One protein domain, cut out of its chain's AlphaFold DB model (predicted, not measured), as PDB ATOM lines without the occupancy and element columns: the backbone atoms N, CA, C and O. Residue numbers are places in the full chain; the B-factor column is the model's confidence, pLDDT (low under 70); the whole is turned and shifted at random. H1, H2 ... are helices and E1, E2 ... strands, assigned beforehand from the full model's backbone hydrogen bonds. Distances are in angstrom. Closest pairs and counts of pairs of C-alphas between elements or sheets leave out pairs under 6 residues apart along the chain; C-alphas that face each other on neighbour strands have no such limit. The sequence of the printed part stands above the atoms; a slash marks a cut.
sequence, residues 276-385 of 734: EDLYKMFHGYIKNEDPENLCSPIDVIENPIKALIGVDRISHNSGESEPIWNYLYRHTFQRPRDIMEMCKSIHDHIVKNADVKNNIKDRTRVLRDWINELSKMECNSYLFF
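This is residues 276 to 385 of the 734 residues of the protein "Uncharacterized protein DUF4062" of Ruminococcus flavefaciens (UniProt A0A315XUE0). Two helices, H4 and the long H6, lie side by side and run opposite ways, with short H5 at their joined ends, while H1, H2 and H3 cover one side of this pair. A small hairpin of strands, E1 and E2, lies on that same side, with E1 next to H3 and H6. The printed part has 110 residues, mostly helix, with six named helices and two antiparallel strands in the order H1 H2 E1 E2 H3 H4 H5 H6. It is compact, with a radius of gyration of the C-alphas of 13.5 A and spans of 40 by 31 by 25 A.

H1, residues 276 to 287, touches H2, residues 304 to 309, at a steep tilt of 66 degrees with its residues 283 to 287 alone; the closest C-alphas, of His 283 and Pro 304, are 5.9 A apart. E1, residues 313 to 315, and E2, residues 321 to 323, form an antiparallel hairpin, with N 314 and O 322 within hydrogen-bond range at 2.9 A. H3, residues 324 to 331, follows E2 directly. H4, residues 336 to 351, is the hub, touching five helices. H6, residues 360 to 385, touches H4 at a shallow tilt of 34 degrees, only just short of steep, opposite ways; the closest C-alphas, of Ile 350 and Arg 363, are 6.3 A apart. H5, residues 354 to 358, touches H4 and H6 only at the corner, with closest C-alphas 5.4 A apart for Ile 350 and Lys 357. In the six helices every O i to N i+4 pair is within hydrogen-bond range.

H1 begins at C-alpha 276 (-53.978, -5.764, 12.683) and is 16.3 A long. H4 is 20.7 A long, and H6, 37.2 A long, ends at C-alpha 385 (-73.763, -11.007, 29.369).

The printed part has no cut. The link from H1 to H2, 16 residues, is long. Residues 317 to 319 are under pLDDT 70.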
ATOM      1  N   GLU A 276     -55.243  -6.490  12.791       91.75
ATOM      2  CA  GLU A 276     -53.978  -5.764  12.683       91.75
ATOM      3  C   GLU A 276     -53.828  -4.711  13.786       91.75
ATOM      4  O   GLU A 276     -52.755  -4.571  14.367       91.75
ATOM      5  N   ASP A 277     -54.913  -4.013  14.135       94.06
ATOM      6  CA  ASP A 277     -54.915  -3.087  15.272       94.06
ATOM      7  C   ASP A 277     -54.554  -3.816  16.568       94.06
ATOM      8  O   ASP A 277     -53.675  -3.383  17.312       94.06
ATOM      9  N   LEU A 278     -55.188  -4.964  16.810       93.62
ATOM     10  CA  LEU A 278     -54.940  -5.779  17.992       93.62
ATOM     11  C   LEU A 278     -53.522  -6.366  18.018       93.62
ATOM     12  O   LEU A 278     -52.918  -6.446  19.089       93.62
ATOM     13  N   TYR A 279     -52.962  -6.724  16.860       93.56
ATOM     14  CA  TYR A 279     -51.573  -7.173  16.757       93.56
ATOM     15  C   TYR A 279     -50.585  -6.045  17.078       93.56
ATOM     16  O   TYR A 279     -49.638  -6.240  17.841       93.56
ATOM     17  N   LYS A 280     -50.834  -4.835  16.569       93.81
ATOM     18  CA  LYS A 280     -50.024  -3.648  16.879       93.81
ATOM     19  C   LYS A 280     -50.123  -3.251  18.347       93.81
ATOM     20  O   LYS A 280     -49.108  -2.878  18.933       93.81
ATOM     21  N   MET A 281     -51.305  -3.366  18.953       93.56
ATOM     22  CA  MET A 281     -51.489  -3.187  20.397       93.56
ATOM     23  C   MET A 281     -50.645  -4.192  21.180       93.56
ATOM     24  O   MET A 281     -49.853  -3.786  22.024       93.56
ATOM     25  N   PHE A 282     -50.741  -5.482  20.843       93.81
ATOM     26  CA  PHE A 282     -49.916  -6.536  21.435       93.81
ATOM     27  C   PHE A 282     -48.414  -6.227  21.321       93.81
ATOM     28  O   PHE A 282     -47.691  -6.291  22.313       93.81
ATOM     29  N   HIS A 283     -47.946  -5.830  20.138       93.62
ATOM     30  CA  HIS A 283     -46.550  -5.453  19.925       93.62
ATOM     31  C   HIS A 283     -46.139  -4.243  20.778       93.62
ATOM     32  O   HIS A 283     -45.089  -4.260  21.419       93.62
ATOM     33  N   GLY A 284     -46.990  -3.214  20.842       92.12
ATOM     34  CA  GLY A 284     -46.784  -2.042  21.692       92.12
ATOM     35  C   GLY A 284     -46.692  -2.400  23.174       92.12
ATOM     36  O   GLY A 284     -45.858  -1.841  23.881       92.12
ATOM     37  N   TYR A 285     -47.481  -3.369  23.636       92.19
ATOM     38  CA  TYR A 285     -47.401  -3.887  24.998       92.19
ATOM     39  C   TYR A 285     -46.044  -4.544  25.248       92.19
ATOM     40  O   TYR A 285     -45.310  -4.101  26.124       92.19
ATOM     41  N   ILE A 286     -45.636  -5.501  24.415       92.94
ATOM     42  CA  ILE A 286     -44.339  -6.180  24.567       92.94
ATOM     43  C   ILE A 286     -43.161  -5.203  24.569       92.94
ATOM     44  O   ILE A 286     -42.238  -5.357  25.363       92.94
ATOM     45  N   LYS A 287     -43.216  -4.158  23.741       92.50
ATOM     46  CA  LYS A 287     -42.179  -3.123  23.688       92.50
ATOM     47  C   LYS A 287     -42.049  -2.311  24.985       92.50
ATOM     48  O   LYS A 287     -40.967  -1.804  25.265       92.50
ATOM     49  N   ASN A 288     -43.135  -2.156  25.740       90.69
ATOM     50  CA  ASN A 288     -43.170  -1.399  26.995       90.69
ATOM     51  C   ASN A 288     -43.088  -2.303  28.244       90.69
ATOM     52  O   ASN A 288     -43.235  -1.807  29.359       90.69
ATOM     53  N   GLU A 289     -42.888  -3.613  28.077       91.38
ATOM     54  CA  GLU A 289     -42.725  -4.564  29.179       91.38
ATOM     55  C   GLU A 289     -41.257  -4.639  29.629       91.38
ATOM     56  O   GLU A 289     -40.323  -4.414  28.858       91.38
ATOM     57  N   ASP A 290     -41.056  -4.955  30.903       91.00
ATOM     58  CA  ASP A 290     -39.740  -5.165  31.491       91.00
ATOM     59  C   ASP A 290     -39.067  -6.412  30.885       91.00
ATOM     60  O   ASP A 290     -39.706  -7.470  30.831       91.00
ATOM     61  N   PRO A 291     -37.788  -6.349  30.464       91.88
ATOM     62  CA  PRO A 291     -37.053  -7.513  29.968       91.88
ATOM     63  C   PRO A 291     -37.119  -8.746  30.883       91.88
ATOM     64  O   PRO A 291     -37.139  -9.872  30.387       91.88
ATOM     65  N   GLU A 292     -37.196  -8.571  32.205       91.19
ATOM     66  CA  GLU A 292     -37.308  -9.696  33.149       91.19
ATOM     67  C   GLU A 292     -38.629 -10.476  33.004       91.19
ATOM     68  O   GLU A 292     -38.681 -11.682  33.265       91.19
ATOM     69  N   ASN A 293     -39.677  -9.813  32.510       91.62
ATOM     70  CA  ASN A 293     -41.011 -10.371  32.288       91.62
ATOM     71  C   ASN A 293     -41.173 -10.997  30.890       91.62
ATOM     72  O   ASN A 293     -42.297 -11.277  30.464       91.62
ATOM     73  N   LEU A 294     -40.067 -11.255  30.186       92.81
ATOM     74  CA  LEU A 294     -40.044 -11.871  28.863       92.81
ATOM     75  C   LEU A 294     -39.222 -13.173  28.855       92.81
ATOM     76  O   LEU A 294     -38.331 -13.412  29.681       92.81
ATOM     77  N   CYS A 295     -39.530 -14.053  27.904       92.38
ATOM     78  CA  CYS A 295     -38.755 -15.271  27.658       92.38
ATOM     79  C   CYS A 295     -37.500 -14.997  26.828       92.38
ATOM     80  O   CYS A 295     -36.458 -15.583  27.110       92.38
ATOM     81  N   SER A 296     -37.595 -14.118  25.826       92.31
ATOM     82  CA  SER A 296     -36.483 -13.755  24.945       92.31
ATOM     83  C   SER A 296     -36.464 -12.245  24.659       92.31
ATOM     84  O   SER A 296     -36.936 -11.797  23.615       92.31
ATOM     85  N   PRO A 297     -35.927 -11.419  25.575       92.75
ATOM     86  CA  PRO A 297     -35.979  -9.955  25.454       92.75
ATOM     87  C   PRO A 297     -35.319  -9.397  24.184       92.75
ATOM     88  O   PRO A 297     -35.698  -8.338  23.695       92.75
ATOM     89  N   ILE A 298     -34.348 -10.121  23.625       93.44
ATOM     90  CA  ILE A 298     -33.665  -9.754  22.378       93.44
ATOM     91  C   ILE A 298     -34.595  -9.753  21.156       93.44
ATOM     92  O   ILE A 298     -34.334  -9.034  20.197       93.44
ATOM     93  N   ASP A 299     -35.690 -10.519  21.191       93.81
ATOM     94  CA  ASP A 299     -36.607 -10.673  20.059       93.81
ATOM     95  C   ASP A 299     -37.732  -9.614  20.055       93.81
ATOM     96  O   ASP A 299     -38.594  -9.657  19.185       93.81
ATOM     97  N   VAL A 300     -37.769  -8.660  21.000       93.12
ATOM     98  CA  VAL A 300     -38.900  -7.716  21.182       93.12
ATOM     99  C   VAL A 300     -39.286  -6.968  19.902       93.12
ATOM    100  O   VAL A 300     -40.474  -6.793  19.646       93.12
ATOM    101  N   ILE A 301     -38.298  -6.536  19.113       89.75
ATOM    102  CA  ILE A 301     -38.517  -5.730  17.901       89.75
ATOM    103  C   ILE A 301     -38.865  -6.611  16.696       89.75
ATOM    104  O   ILE A 301     -39.745  -6.264  15.912       89.75
ATOM    105  N   GLU A 302     -38.159  -7.730  16.524       90.88
ATOM    106  CA  GLU A 302     -38.288  -8.580  15.334       90.88
ATOM    107  C   GLU A 302     -39.440  -9.585  15.454       90.88
ATOM    108  O   GLU A 302     -40.118  -9.883  14.470       90.88
ATOM    109  N   ASN A 303     -39.668 -10.126  16.653       93.69
ATOM    110  CA  ASN A 303     -40.655 -11.166  16.907       93.69
ATOM    111  C   ASN A 303     -41.212 -11.078  18.346       93.69
ATOM    112  O   ASN A 303     -40.786 -11.828  19.232       93.69
ATOM    113  N   PRO A 304     -42.217 -10.218  18.601       93.25
ATOM    114  CA  PRO A 304     -42.772 -10.025  19.944       93.25
ATOM    115  C   PRO A 304     -43.424 -11.272  20.547       93.25
ATOM    116  O   PRO A 304     -43.448 -11.438  21.765       93.25
ATOM    117  N   ILE A 305     -43.931 -12.178  19.707       92.94
ATOM    118  CA  ILE A 305     -44.480 -13.464  20.151       92.94
ATOM    119  C   ILE A 305     -43.358 -14.319  20.746       92.94
ATOM    120  O   ILE A 305     -43.480 -14.827  21.864       92.94
ATOM    121  N   LYS A 306     -42.236 -14.432  20.026       93.25
ATOM    122  CA  LYS A 306     -41.041 -15.113  20.519       93.25
ATOM    123  C   LYS A 306     -40.440 -14.383  21.716       93.25
ATOM    124  O   LYS A 306     -39.972 -15.046  22.631       93.25
ATOM    125  N   ALA A 307     -40.522 -13.058  21.788       94.19
ATOM    126  CA  ALA A 307     -40.072 -12.333  22.971       94.19
ATOM    127  C   ALA A 307     -40.856 -12.738  24.228       94.19
ATOM    128  O   ALA A 307     -40.260 -13.060  25.257       94.19
ATOM    129  N   LEU A 308     -42.186 -12.815  24.127       92.25
ATOM    130  CA  LEU A 308     -43.047 -13.188  25.248       92.25
ATOM    131  C   LEU A 308     -42.930 -14.671  25.625       92.25
ATOM    132  O   LEU A 308     -42.764 -15.004  26.795       92.25
ATOM    133  N   ILE A 309     -43.034 -15.572  24.646       90.94
ATOM    134  CA  ILE A 309     -43.243 -17.016  24.873       90.94
ATOM    135  C   ILE A 309     -41.941 -17.810  24.653       90.94
ATOM    136  O   ILE A 309     -41.773 -18.930  25.137       90.94
ATOM    137  N   GLY A 310     -40.983 -17.240  23.924       90.38
ATOM    138  CA  GLY A 310     -39.734 -17.881  23.505       90.38
ATOM    139  C   GLY A 310     -39.903 -18.870  22.345       90.38
ATOM    140  O   GLY A 310     -38.965 -19.607  22.047       90.38
ATOM    141  N   VAL A 311     -41.093 -18.936  21.746       90.06
ATOM    142  CA  VAL A 311     -41.437 -19.664  20.516       90.06
ATOM    143  C   VAL A 311     -42.474 -18.846  19.750       90.06
ATOM    144  O   VAL A 311     -43.195 -18.062  20.360       90.06
ATOM    145  N   ASP A 312     -42.564 -19.031  18.437       90.50
ATOM    146  CA  ASP A 312     -43.458 -18.280  17.545       90.50
ATOM    147  C   ASP A 312     -44.498 -19.145  16.819       90.50
ATOM    148  O   ASP A 312     -45.454 -18.616  16.242       90.50
ATOM    149  N   ARG A 313     -44.362 -20.472  16.895       90.75
ATOM    150  CA  ARG A 313     -45.280 -21.445  16.291       90.75
ATOM    151  C   ARG A 313     -45.799 -22.447  17.314       90.75
ATOM    152  O   ARG A 313     -45.075 -22.869  18.215       90.75
ATOM    153  N   ILE A 314     -47.046 -22.866  17.134       87.38
ATOM    154  CA  ILE A 314     -47.682 -23.948  17.887       87.38
ATOM    155  C   ILE A 314     -47.940 -25.127  16.950       87.38
ATOM    156  O   ILE A 314     -48.375 -24.940  15.819       87.38
ATOM    157  N   SER A 315     -47.632 -26.344  17.405       82.50
ATOM    158  CA  SER A 315     -47.937 -27.581  16.670       82.50
ATOM    159  C   SER A 315     -49.242 -28.194  17.179       82.50
ATOM    160  O   SER A 315     -49.507 -28.169  18.383       82.50
ATOM    161  N   HIS A 316     -50.049 -28.754  16.287       75.81
ATOM    162  CA  HIS A 316     -51.303 -29.440  16.595       75.81
ATOM    163  C   HIS A 316     -51.126 -30.957  16.574       75.81
ATOM    164  O   HIS A 316     -50.180 -31.481  15.989       75.81
ATOM    165  N   ASN A 317     -52.078 -31.674  17.175       65.31
ATOM    166  CA  ASN A 317     -52.094 -33.140  17.158       65.31
ATOM    167  C   ASN A 317     -52.218 -33.709  15.733       65.31
ATOM    168  O   ASN A 317     -51.820 -34.842  15.498       65.31
ATOM    169  N   SER A 318     -52.722 -32.914  14.785       63.91
ATOM    170  CA  SER A 318     -52.768 -33.248  13.359       63.91
ATOM    171  C   SER A 318     -51.405 -33.215  12.659       63.91
ATOM    172  O   SER A 318     -51.328 -33.543  11.479       63.91
ATOM    173  N   GLY A 319     -50.339 -32.794  13.348       68.62
ATOM    174  CA  GLY A 319     -49.007 -32.598  12.771       68.62
ATOM    175  C   GLY A 319     -48.815 -31.238  12.091       68.62
ATOM    176  O   GLY A 319     -47.690 -30.886  11.742       68.62
ATOM    177  N   GLU A 320     -49.875 -30.438  11.940       75.44
ATOM    178  CA  GLU A 320     -49.777 -29.081  11.398       75.44
ATOM    179  C   GLU A 320     -49.192 -28.105  12.425       75.44
ATOM    180  O   GLU A 320     -49.344 -28.286  13.634       75.44
ATOM    181  N   SER A 321     -48.550 -27.035  11.950       82.81
ATOM    182  CA  SER A 321     -48.124 -25.924  12.806       82.81
ATOM    183  C   SER A 321     -48.667 -24.596  12.302       82.81
ATOM    184  O   SER A 321     -48.660 -24.343  11.097       82.81
ATOM    185  N   GLU A 322     -49.066 -23.721  13.220       87.56
ATOM    186  CA  GLU A 322     -49.518 -22.363  12.913       87.56
ATOM    187  C   GLU A 322     -48.738 -21.310  13.721       87.56
ATOM    188  O   GLU A 322     -48.167 -21.635  14.769       87.56
ATOM    189  N   PRO A 323     -48.689 -20.044  13.265       90.88
ATOM    190  CA  PRO A 323     -48.184 -18.942  14.076       90.88
ATOM    191  C   PRO A 323     -49.005 -18.778  15.361       90.88
ATOM    192  O   PRO A 323     -50.236 -18.775  15.320       90.88
ATOM    193  N   ILE A 324     -48.347 -18.564  16.501       91.44
ATOM    194  CA  ILE A 324     -49.046 -18.430  17.792       91.44
ATOM    195  C   ILE A 324     -50.006 -17.238  17.801       91.44
ATOM    196  O   ILE A 324     -51.050 -17.319  18.435       91.44
ATOM    197  N   TRP A 325     -49.720 -16.156  17.069       92.38
ATOM    198  CA  TRP A 325     -50.671 -15.047  16.958       92.38
ATOM    199  C   TRP A 325     -52.027 -15.487  16.386       92.38
ATOM    200  O   TRP A 325     -53.059 -15.081  16.913       92.38
ATOM    201  N   ASN A 326     -52.042 -16.351  15.362       90.25
ATOM    202  CA  ASN A 326     -53.281 -16.899  14.797       90.25
ATOM    203  C   ASN A 326     -54.037 -17.698  15.862       90.25
ATOM    204  O   ASN A 326     -55.244 -17.519  16.029       90.25
ATOM    205  N   TYR A 327     -53.306 -18.521  16.619       90.25
ATOM    206  CA  TYR A 327     -53.855 -19.315  17.711       90.25
ATOM    207  C   TYR A 327     -54.445 -18.441  18.824       90.25
ATOM    208  O   TYR A 327     -55.585 -18.663  19.215       90.25
ATOM    209  N   LEU A 328     -53.726 -17.419  19.297       92.12
ATOM    210  CA  LEU A 328     -54.232 -16.482  20.302       92.12
ATOM    211  C   LEU A 328     -55.478 -15.766  19.785       92.12
ATOM    212  O   LEU A 328     -56.541 -15.873  20.387       92.12
ATOM    213  N   TYR A 329     -55.368 -15.106  18.630       91.62
ATOM    214  CA  TYR A 329     -56.430 -14.280  18.069       91.62
ATOM    215  C   TYR A 329     -57.739 -15.057  17.887       91.62
ATOM    216  O   TYR A 329     -58.780 -14.585  18.344       91.62
ATOM    217  N   ARG A 330     -57.698 -16.275  17.319       89.25
ATOM    218  CA  ARG A 330     -58.910 -17.089  17.100       89.25
ATOM    219  C   ARG A 330     -59.583 -17.576  18.386       89.25
ATOM    220  O   ARG A 330     -60.742 -17.958  18.333       89.25
ATOM    221  N   HIS A 331     -58.875 -17.574  19.517       92.56
ATOM    222  CA  HIS A 331     -59.424 -17.915  20.835       92.56
ATOM    223  C   HIS A 331     -59.953 -16.691  21.596       92.56
ATOM    224  O   HIS A 331     -60.530 -16.850  22.675       92.56
ATOM    225  N   THR A 332     -59.757 -15.481  21.065       91.88
ATOM    226  CA  THR A 332     -60.313 -14.246  21.626       91.88
ATOM    227  C   THR A 332     -61.663 -13.911  21.009       91.88
ATOM    228  O   THR A 332     -61.952 -14.246  19.866       91.88
ATOM    229  N   PHE A 333     -62.429 -13.090  21.716       89.75
ATOM    230  CA  PHE A 333     -63.626 -12.436  21.203       89.75
ATOM    231  C   PHE A 333     -63.288 -11.122  20.477       89.75
ATOM    232  O   PHE A 333     -64.111 -10.209  20.407       89.75
ATOM    233  N   GLN A 334     -62.064 -11.013  19.941       89.69
ATOM    234  CA  GLN A 334     -61.580  -9.862  19.171       89.69
ATOM    235  C   GLN A 334     -61.588  -8.571  20.011       89.69
ATOM    236  O   GLN A 334     -61.987  -7.497  19.564       89.69
ATOM    237  N   ARG A 335     -61.171  -8.686  21.281       90.25
ATOM    238  CA  ARG A 335     -61.149  -7.584  22.256       90.25
ATOM    239  C   ARG A 335     -59.734  -7.390  22.802       90.25
ATOM    240  O   ARG A 335     -59.080  -8.381  23.128       90.25
ATOM    241  N   PRO A 336     -59.288  -6.140  23.030       92.19
ATOM    242  CA  PRO A 336     -58.020  -5.867  23.708       92.19
ATOM    243  C   PRO A 336     -57.881  -6.577  25.060       92.19
ATOM    244  O   PRO A 336     -56.811  -7.077  25.398       92.19
ATOM    245  N   ARG A 337     -58.976  -6.653  25.828       91.56
ATOM    246  CA  ARG A 337     -58.989  -7.313  27.137       91.56
ATOM    247  C   ARG A 337     -58.607  -8.793  27.066       91.56
ATOM    248  O   ARG A 337     -57.836  -9.231  27.910       91.56
ATOM    249  N   ASP A 338     -59.106  -9.520  26.069       91.94
ATOM    250  CA  ASP A 338     -58.851 -10.959  25.940       91.94
ATOM    251  C   ASP A 338     -57.363 -11.213  25.693       91.94
ATOM    252  O   ASP A 338     -56.759 -12.088  26.306       91.94
ATOM    253  N   ILE A 339     -56.738 -10.382  24.852       91.38
ATOM    254  CA  ILE A 339     -55.296 -10.433  24.587       91.38
ATOM    255  C   ILE A 339     -54.515 -10.162  25.873       91.38
ATOM    256  O   ILE A 339     -53.573 -10.890  26.179       91.38
ATOM    257  N   MET A 340     -54.919  -9.154  26.651       91.50
ATOM    258  CA  MET A 340     -54.285  -8.845  27.936       91.50
ATOM    259  C   MET A 340     -54.427  -9.986  28.948       91.50
ATOM    260  O   MET A 340     -53.475 -10.279  29.666       91.50
ATOM    261  N   GLU A 341     -55.585 -10.646  29.010       92.19
ATOM    262  CA  GLU A 341     -55.820 -11.806  29.880       92.19
ATOM    263  C   GLU A 341     -54.964 -13.005  29.468       92.19
ATOM    264  O   GLU A 341     -54.299 -13.604  30.316       92.19
ATOM    265  N   MET A 342     -54.900 -13.297  28.168       91.62
ATOM    266  CA  MET A 342     -54.036 -14.341  27.621       91.62
ATOM    267  C   MET A 342     -52.557 -14.056  27.905       91.62
ATOM    268  O   MET A 342     -51.852 -14.930  28.405       91.62
ATOM    269  N   CYS A 343     -52.082 -12.830  27.666       91.19
ATOM    270  CA  CYS A 343     -50.688 -12.454  27.921       91.19
ATOM    271  C   CYS A 343     -50.346 -12.485  29.414       91.19
ATOM    272  O   CYS A 343     -49.273 -12.953  29.788       91.19
ATOM    273  N   LYS A 344     -51.272 -12.060  30.282       91.94
ATOM    274  CA  LYS A 344     -51.109 -12.178  31.733       91.94
ATOM    275  C   LYS A 344     -50.964 -13.639  32.161       91.94
ATOM    276  O   LYS A 344     -50.078 -13.951  32.949       91.94
ATOM    277  N   SER A 345     -51.805 -14.530  31.637       91.88
ATOM    278  CA  SER A 345     -51.731 -15.964  31.943       91.88
ATOM    279  C   SER A 345     -50.428 -16.589  31.441       91.88
ATOM    280  O   SER A 345     -49.766 -17.310  32.184       91.88
ATOM    281  N   ILE A 346     -49.986 -16.227  30.233       91.44
ATOM    282  CA  ILE A 346     -48.667 -16.608  29.708       91.44
ATOM    283  C   ILE A 346     -47.559 -16.146  30.656       91.44
ATOM    284  O   ILE A 346     -46.699 -16.933  31.041       91.44
ATOM    285  N   HIS A 347     -47.581 -14.889  31.082       91.56
ATOM    286  CA  HIS A 347     -46.600 -14.374  32.025       91.56
ATOM    287  C   HIS A 347     -46.606 -15.150  33.355       91.56
ATOM    288  O   HIS A 347     -45.555 -15.581  33.833       91.56
ATOM    289  N   ASP A 348     -47.784 -15.388  33.929       91.62
ATOM    290  CA  ASP A 348     -47.913 -16.024  35.239       91.62
ATOM    291  C   ASP A 348     -47.563 -17.527  35.221       91.62
ATOM    292  O   ASP A 348     -46.988 -18.020  36.192       91.62
ATOM    293  N   HIS A 349     -47.835 -18.249  34.126       91.62
ATOM    294  CA  HIS A 349     -47.634 -19.706  34.044       91.62
ATOM    295  C   HIS A 349     -46.426 -20.152  33.215       91.62
ATOM    296  O   HIS A 349     -45.963 -21.279  33.393       91.62
ATOM    297  N   ILE A 350     -45.907 -19.302  32.327       91.31
ATOM    298  CA  ILE A 350     -44.745 -19.602  31.478       91.31
ATOM    299  C   ILE A 350     -43.539 -18.782  31.926       91.31
ATOM    300  O   ILE A 350     -42.500 -19.357  32.228       91.31
ATOM    301  N   VAL A 351     -43.656 -17.453  31.997       90.44
ATOM    302  CA  VAL A 351     -42.491 -16.585  32.257       90.44
ATOM    303  C   VAL A 351     -42.006 -16.704  33.704       90.44
ATOM    304  O   VAL A 351     -40.802 -16.807  33.935       90.44
ATOM    305  N   LYS A 352     -42.919 -16.719  34.683       91.19
ATOM    306  CA  LYS A 352     -42.570 -16.842  36.112       91.19
ATOM    307  C   LYS A 352     -42.196 -18.256  36.550       91.19
ATOM    308  O   LYS A 352     -41.606 -18.424  37.614       91.19
ATOM    309  N   ASN A 353     -42.549 -19.270  35.766       91.06
ATOM    310  CA  ASN A 353     -42.271 -20.659  36.096       91.06
ATOM    311  C   ASN A 353     -40.963 -21.095  35.424       91.06
ATOM    312  O   ASN A 353     -40.943 -21.353  34.223       91.06
ATOM    313  N   ALA A 354     -39.875 -21.181  36.193       87.50
ATOM    314  CA  ALA A 354     -38.547 -21.497  35.666       87.50
ATOM    315  C   ALA A 354     -38.482 -22.856  34.941       87.50
ATOM    316  O   ALA A 354     -37.825 -22.957  33.901       87.50
ATOM    317  N   ASP A 355     -39.191 -23.872  35.438       88.12
ATOM    318  CA  ASP A 355     -39.208 -25.211  34.837       88.12
ATOM    319  C   ASP A 355     -39.857 -25.174  33.448       88.12
ATOM    320  O   ASP A 355     -39.313 -25.693  32.471       88.12
ATOM    321  N   VAL A 356     -40.990 -24.473  33.339       88.69
ATOM    322  CA  VAL A 356     -41.709 -24.297  32.073       88.69
ATOM    323  C   VAL A 356     -40.925 -23.384  31.131       88.69
ATOM    324  O   VAL A 356     -40.731 -23.737  29.970       88.69
ATOM    325  N   LYS A 357     -40.412 -22.242  31.608       87.00
ATOM    326  CA  LYS A 357     -39.645 -21.266  30.811       87.00
ATOM    327  C   LYS A 357     -38.488 -21.931  30.060       87.00
ATOM    328  O   LYS A 357     -38.291 -21.681  28.868       87.00
ATOM    329  N   ASN A 358     -37.764 -22.825  30.730       85.75
ATOM    330  CA  ASN A 358     -36.569 -23.461  30.182       85.75
ATOM    331  C   ASN A 358     -36.864 -24.653  29.249       85.75
ATOM    332  O   ASN A 358     -35.998 -25.023  28.457       85.75
ATOM    333  N   ASN A 359     -38.080 -25.216  29.254       86.94
ATOM    334  CA  ASN A 359     -38.445 -26.371  28.427       86.94
ATOM    335  C   ASN A 359     -39.484 -26.025  27.345       86.94
ATOM    336  O   ASN A 359     -40.669 -25.867  27.620       86.94
ATOM    337  N   ILE A 360     -39.056 -26.004  26.076       82.19
ATOM    338  CA  ILE A 360     -39.915 -25.681  24.915       82.19
ATOM    339  C   ILE A 360     -41.203 -26.521  24.875       82.19
ATOM    340  O   ILE A 360     -42.277 -25.974  24.623       82.19
ATOM    341  N   LYS A 361     -41.122 -27.837  25.124       82.69
ATOM    342  CA  LYS A 361     -42.296 -28.724  25.041       82.69
ATOM    343  C   LYS A 361     -43.323 -28.389  26.120       82.69
ATOM    344  O   LYS A 361     -44.521 -28.361  25.830       82.69
ATOM    345  N   ASP A 362     -42.854 -28.094  27.331       83.56
ATOM    346  CA  ASP A 362     -43.725 -27.688  28.432       83.56
ATOM    347  C   ASP A 362     -44.370 -26.328  28.146       83.56
ATOM    348  O   ASP A 362     -45.572 -26.190  28.365       83.56
ATOM    349  N   ARG A 363     -43.641 -25.369  27.552       85.75
ATOM    350  CA  ARG A 363     -44.215 -24.073  27.136       85.75
ATOM    351  C   ARG A 363     -45.376 -24.242  26.172       85.75
ATOM    352  O   ARG A 363     -46.436 -23.668  26.393       85.75
ATOM    353  N   THR A 364     -45.201 -25.032  25.112       85.56
ATOM    354  CA  THR A 364     -46.253 -25.232  24.107       85.56
ATOM    355  C   THR A 364     -47.474 -25.945  24.690       85.56
ATOM    356  O   THR A 364     -48.599 -25.606  24.327       85.56
ATOM    357  N   ARG A 365     -47.277 -26.912  25.600       87.44
ATOM    358  CA  ARG A 365     -48.384 -27.584  26.297       87.44
ATOM    359  C   ARG A 365     -49.139 -26.610  27.202       87.44
ATOM    360  O   ARG A 365     -50.333 -26.427  27.005       87.44
ATOM    361  N   VAL A 366     -48.433 -25.940  28.115       87.81
ATOM    362  CA  VAL A 366     -49.017 -24.991  29.080       87.81
ATOM    363  C   VAL A 366     -49.727 -23.841  28.362       87.81
ATOM    364  O   VAL A 366     -50.831 -23.474  28.752       87.81
ATOM    365  N   LEU A 367     -49.146 -23.317  27.277       91.00
ATOM    366  CA  LEU A 367     -49.792 -22.311  26.434       91.00
ATOM    367  C   LEU A 367     -51.140 -22.817  25.907       91.00
ATOM    368  O   LEU A 367     -52.144 -22.128  26.044       91.00
ATOM    369  N   ARG A 368     -51.176 -24.015  25.313       89.69
ATOM    370  CA  ARG A 368     -52.408 -24.584  24.749       89.69
ATOM    371  C   ARG A 368     -53.491 -24.746  25.814       89.69
ATOM    372  O   ARG A 368     -54.629 -24.347  25.582       89.69
ATOM    373  N   ASP A 369     -53.124 -25.302  26.963       90.31
ATOM    374  CA  ASP A 369     -54.062 -25.586  28.050       90.31
ATOM    375  C   ASP A 369     -54.704 -24.287  28.559       90.31
ATOM    376  O   ASP A 369     -55.928 -24.157  28.564       90.31
ATOM    377  N   TRP A 370     -53.896 -23.272  28.876       92.56
ATOM    378  CA  TRP A 370     -54.411 -22.008  29.405       92.56
ATOM    379  C   TRP A 370     -55.178 -21.173  28.384       92.56
ATOM    380  O   TRP A 370     -56.183 -20.565  28.741       92.56
ATOM    381  N   ILE A 371     -54.761 -21.143  27.117       93.19
ATOM    382  CA  ILE A 371     -55.497 -20.403  26.082       93.19
ATOM    383  C   ILE A 371     -56.872 -21.031  25.832       93.19
ATOM    384  O   ILE A 371     -57.860 -20.303  25.715       93.19
ATOM    385  N   ASN A 372     -56.964 -22.363  25.809       92.00
ATOM    386  CA  ASN A 372     -58.239 -23.061  25.664       92.00
ATOM    387  C   ASN A 372     -59.173 -22.808  26.856       92.00
ATOM    388  O   ASN A 372     -60.350 -22.497  26.644       92.00
ATOM    389  N   GLU A 373     -58.651 -22.889  28.084       93.00
ATOM    390  CA  GLU A 373     -59.427 -22.628  29.302       93.00
ATOM    391  C   GLU A 373     -59.882 -21.169  29.396       93.00
ATOM    392  O   GLU A 373     -61.055 -20.904  29.657       93.00
ATOM    393  N   LEU A 374     -59.013 -20.202  29.092       93.81
ATOM    394  CA  LEU A 374     -59.400 -18.790  29.064       93.81
ATOM    395  C   LEU A 374     -60.458 -18.508  27.997       93.81
ATOM    396  O   LEU A 374     -61.431 -17.811  28.273       93.81
ATOM    397  N   SER A 375     -60.323 -19.087  26.799       94.19
ATOM    398  CA  SER A 375     -61.330 -18.945  25.743       94.19
ATOM    399  C   SER A 375     -62.695 -19.486  26.185       94.19
ATOM    400  O   SER A 375     -63.726 -18.853  25.949       94.19
ATOM    401  N   LYS A 376     -62.708 -20.624  26.892       94.75
ATOM    402  CA  LYS A 376     -63.909 -21.221  27.493       94.75
ATOM    403  C   LYS A 376     -64.514 -20.322  28.577       94.75
ATOM    404  O   LYS A 376     -65.730 -20.113  28.595       94.75
ATOM    405  N   MET A 377     -63.694 -19.771  29.473       93.00
ATOM    406  CA  MET A 377     -64.133 -18.859  30.540       93.00
ATOM    407  C   MET A 377     -64.724 -17.557  29.982       93.00
ATOM    408  O   MET A 377     -65.794 -17.123  30.421       93.00
ATOM    409  N   GLU A 378     -64.072 -16.965  28.982       92.06
ATOM    410  CA  GLU A 378     -64.553 -15.752  28.322       92.06
ATOM    411  C   GLU A 378     -65.828 -16.011  27.519       92.06
ATOM    412  O   GLU A 378     -66.740 -15.185  27.549       92.06
ATOM    413  N   CYS A 379     -65.961 -17.185  26.892       93.88
ATOM    414  CA  CYS A 379     -67.192 -17.590  26.215       93.88
ATOM    415  C   CYS A 379     -68.363 -17.722  27.194       93.88
ATOM    416  O   CYS A 379     -69.444 -17.190  26.948       93.88
ATOM    417  N   ASN A 380     -68.144 -18.374  28.339       92.31
ATOM    418  CA  ASN A 380     -69.147 -18.494  29.398       92.31
ATOM    419  C   ASN A 380     -69.574 -17.134  29.955       92.31
ATOM    420  O   ASN A 380     -70.761 -16.901  30.195       92.31
ATOM    421  N   SER A 381     -68.607 -16.242  30.160       89.56
ATOM    422  CA  SER A 381     -68.871 -14.874  30.600       89.56
ATOM    423  C   SER A 381     -69.644 -14.098  29.540       89.56
ATOM    424  O   SER A 381     -70.568 -13.362  29.874       89.56
ATOM    425  N   TYR A 382     -69.307 -14.271  28.259       89.00
ATOM    426  CA  TYR A 382     -70.011 -13.615  27.166       89.00
ATOM    427  C   TYR A 382     -71.468 -14.067  27.060       89.00
ATOM    428  O   TYR A 382     -72.342 -13.207  27.033       89.00
ATOM    429  N   LEU A 383     -71.737 -15.377  27.095       88.69
ATOM    430  CA  LEU A 383     -73.103 -15.916  27.102       88.69
ATOM    431  C   LEU A 383     -73.932 -15.346  28.261       88.69
ATOM    432  O   LEU A 383     -75.045 -14.886  28.040       88.69
ATOM    433  N   PHE A 384     -73.356 -15.269  29.463       84.44
ATOM    434  CA  PHE A 384     -74.019 -14.644  30.612       84.44
ATOM    435  C   PHE A 384     -74.356 -13.162  30.373       84.44
ATOM    436  O   PHE A 384     -75.421 -12.690  30.756       84.44
ATOM    437  N   PHE A 385     -73.471 -12.403  29.718       78.75
ATOM    438  CA  PHE A 385     -73.763 -11.007  29.369       78.75
ATOM    439  C   PHE A 385     -74.806 -10.862  28.257       78.75
ATOM    440  O   PHE A 385     -75.389  -9.787  28.136       78.75
TER     441      PHE A 385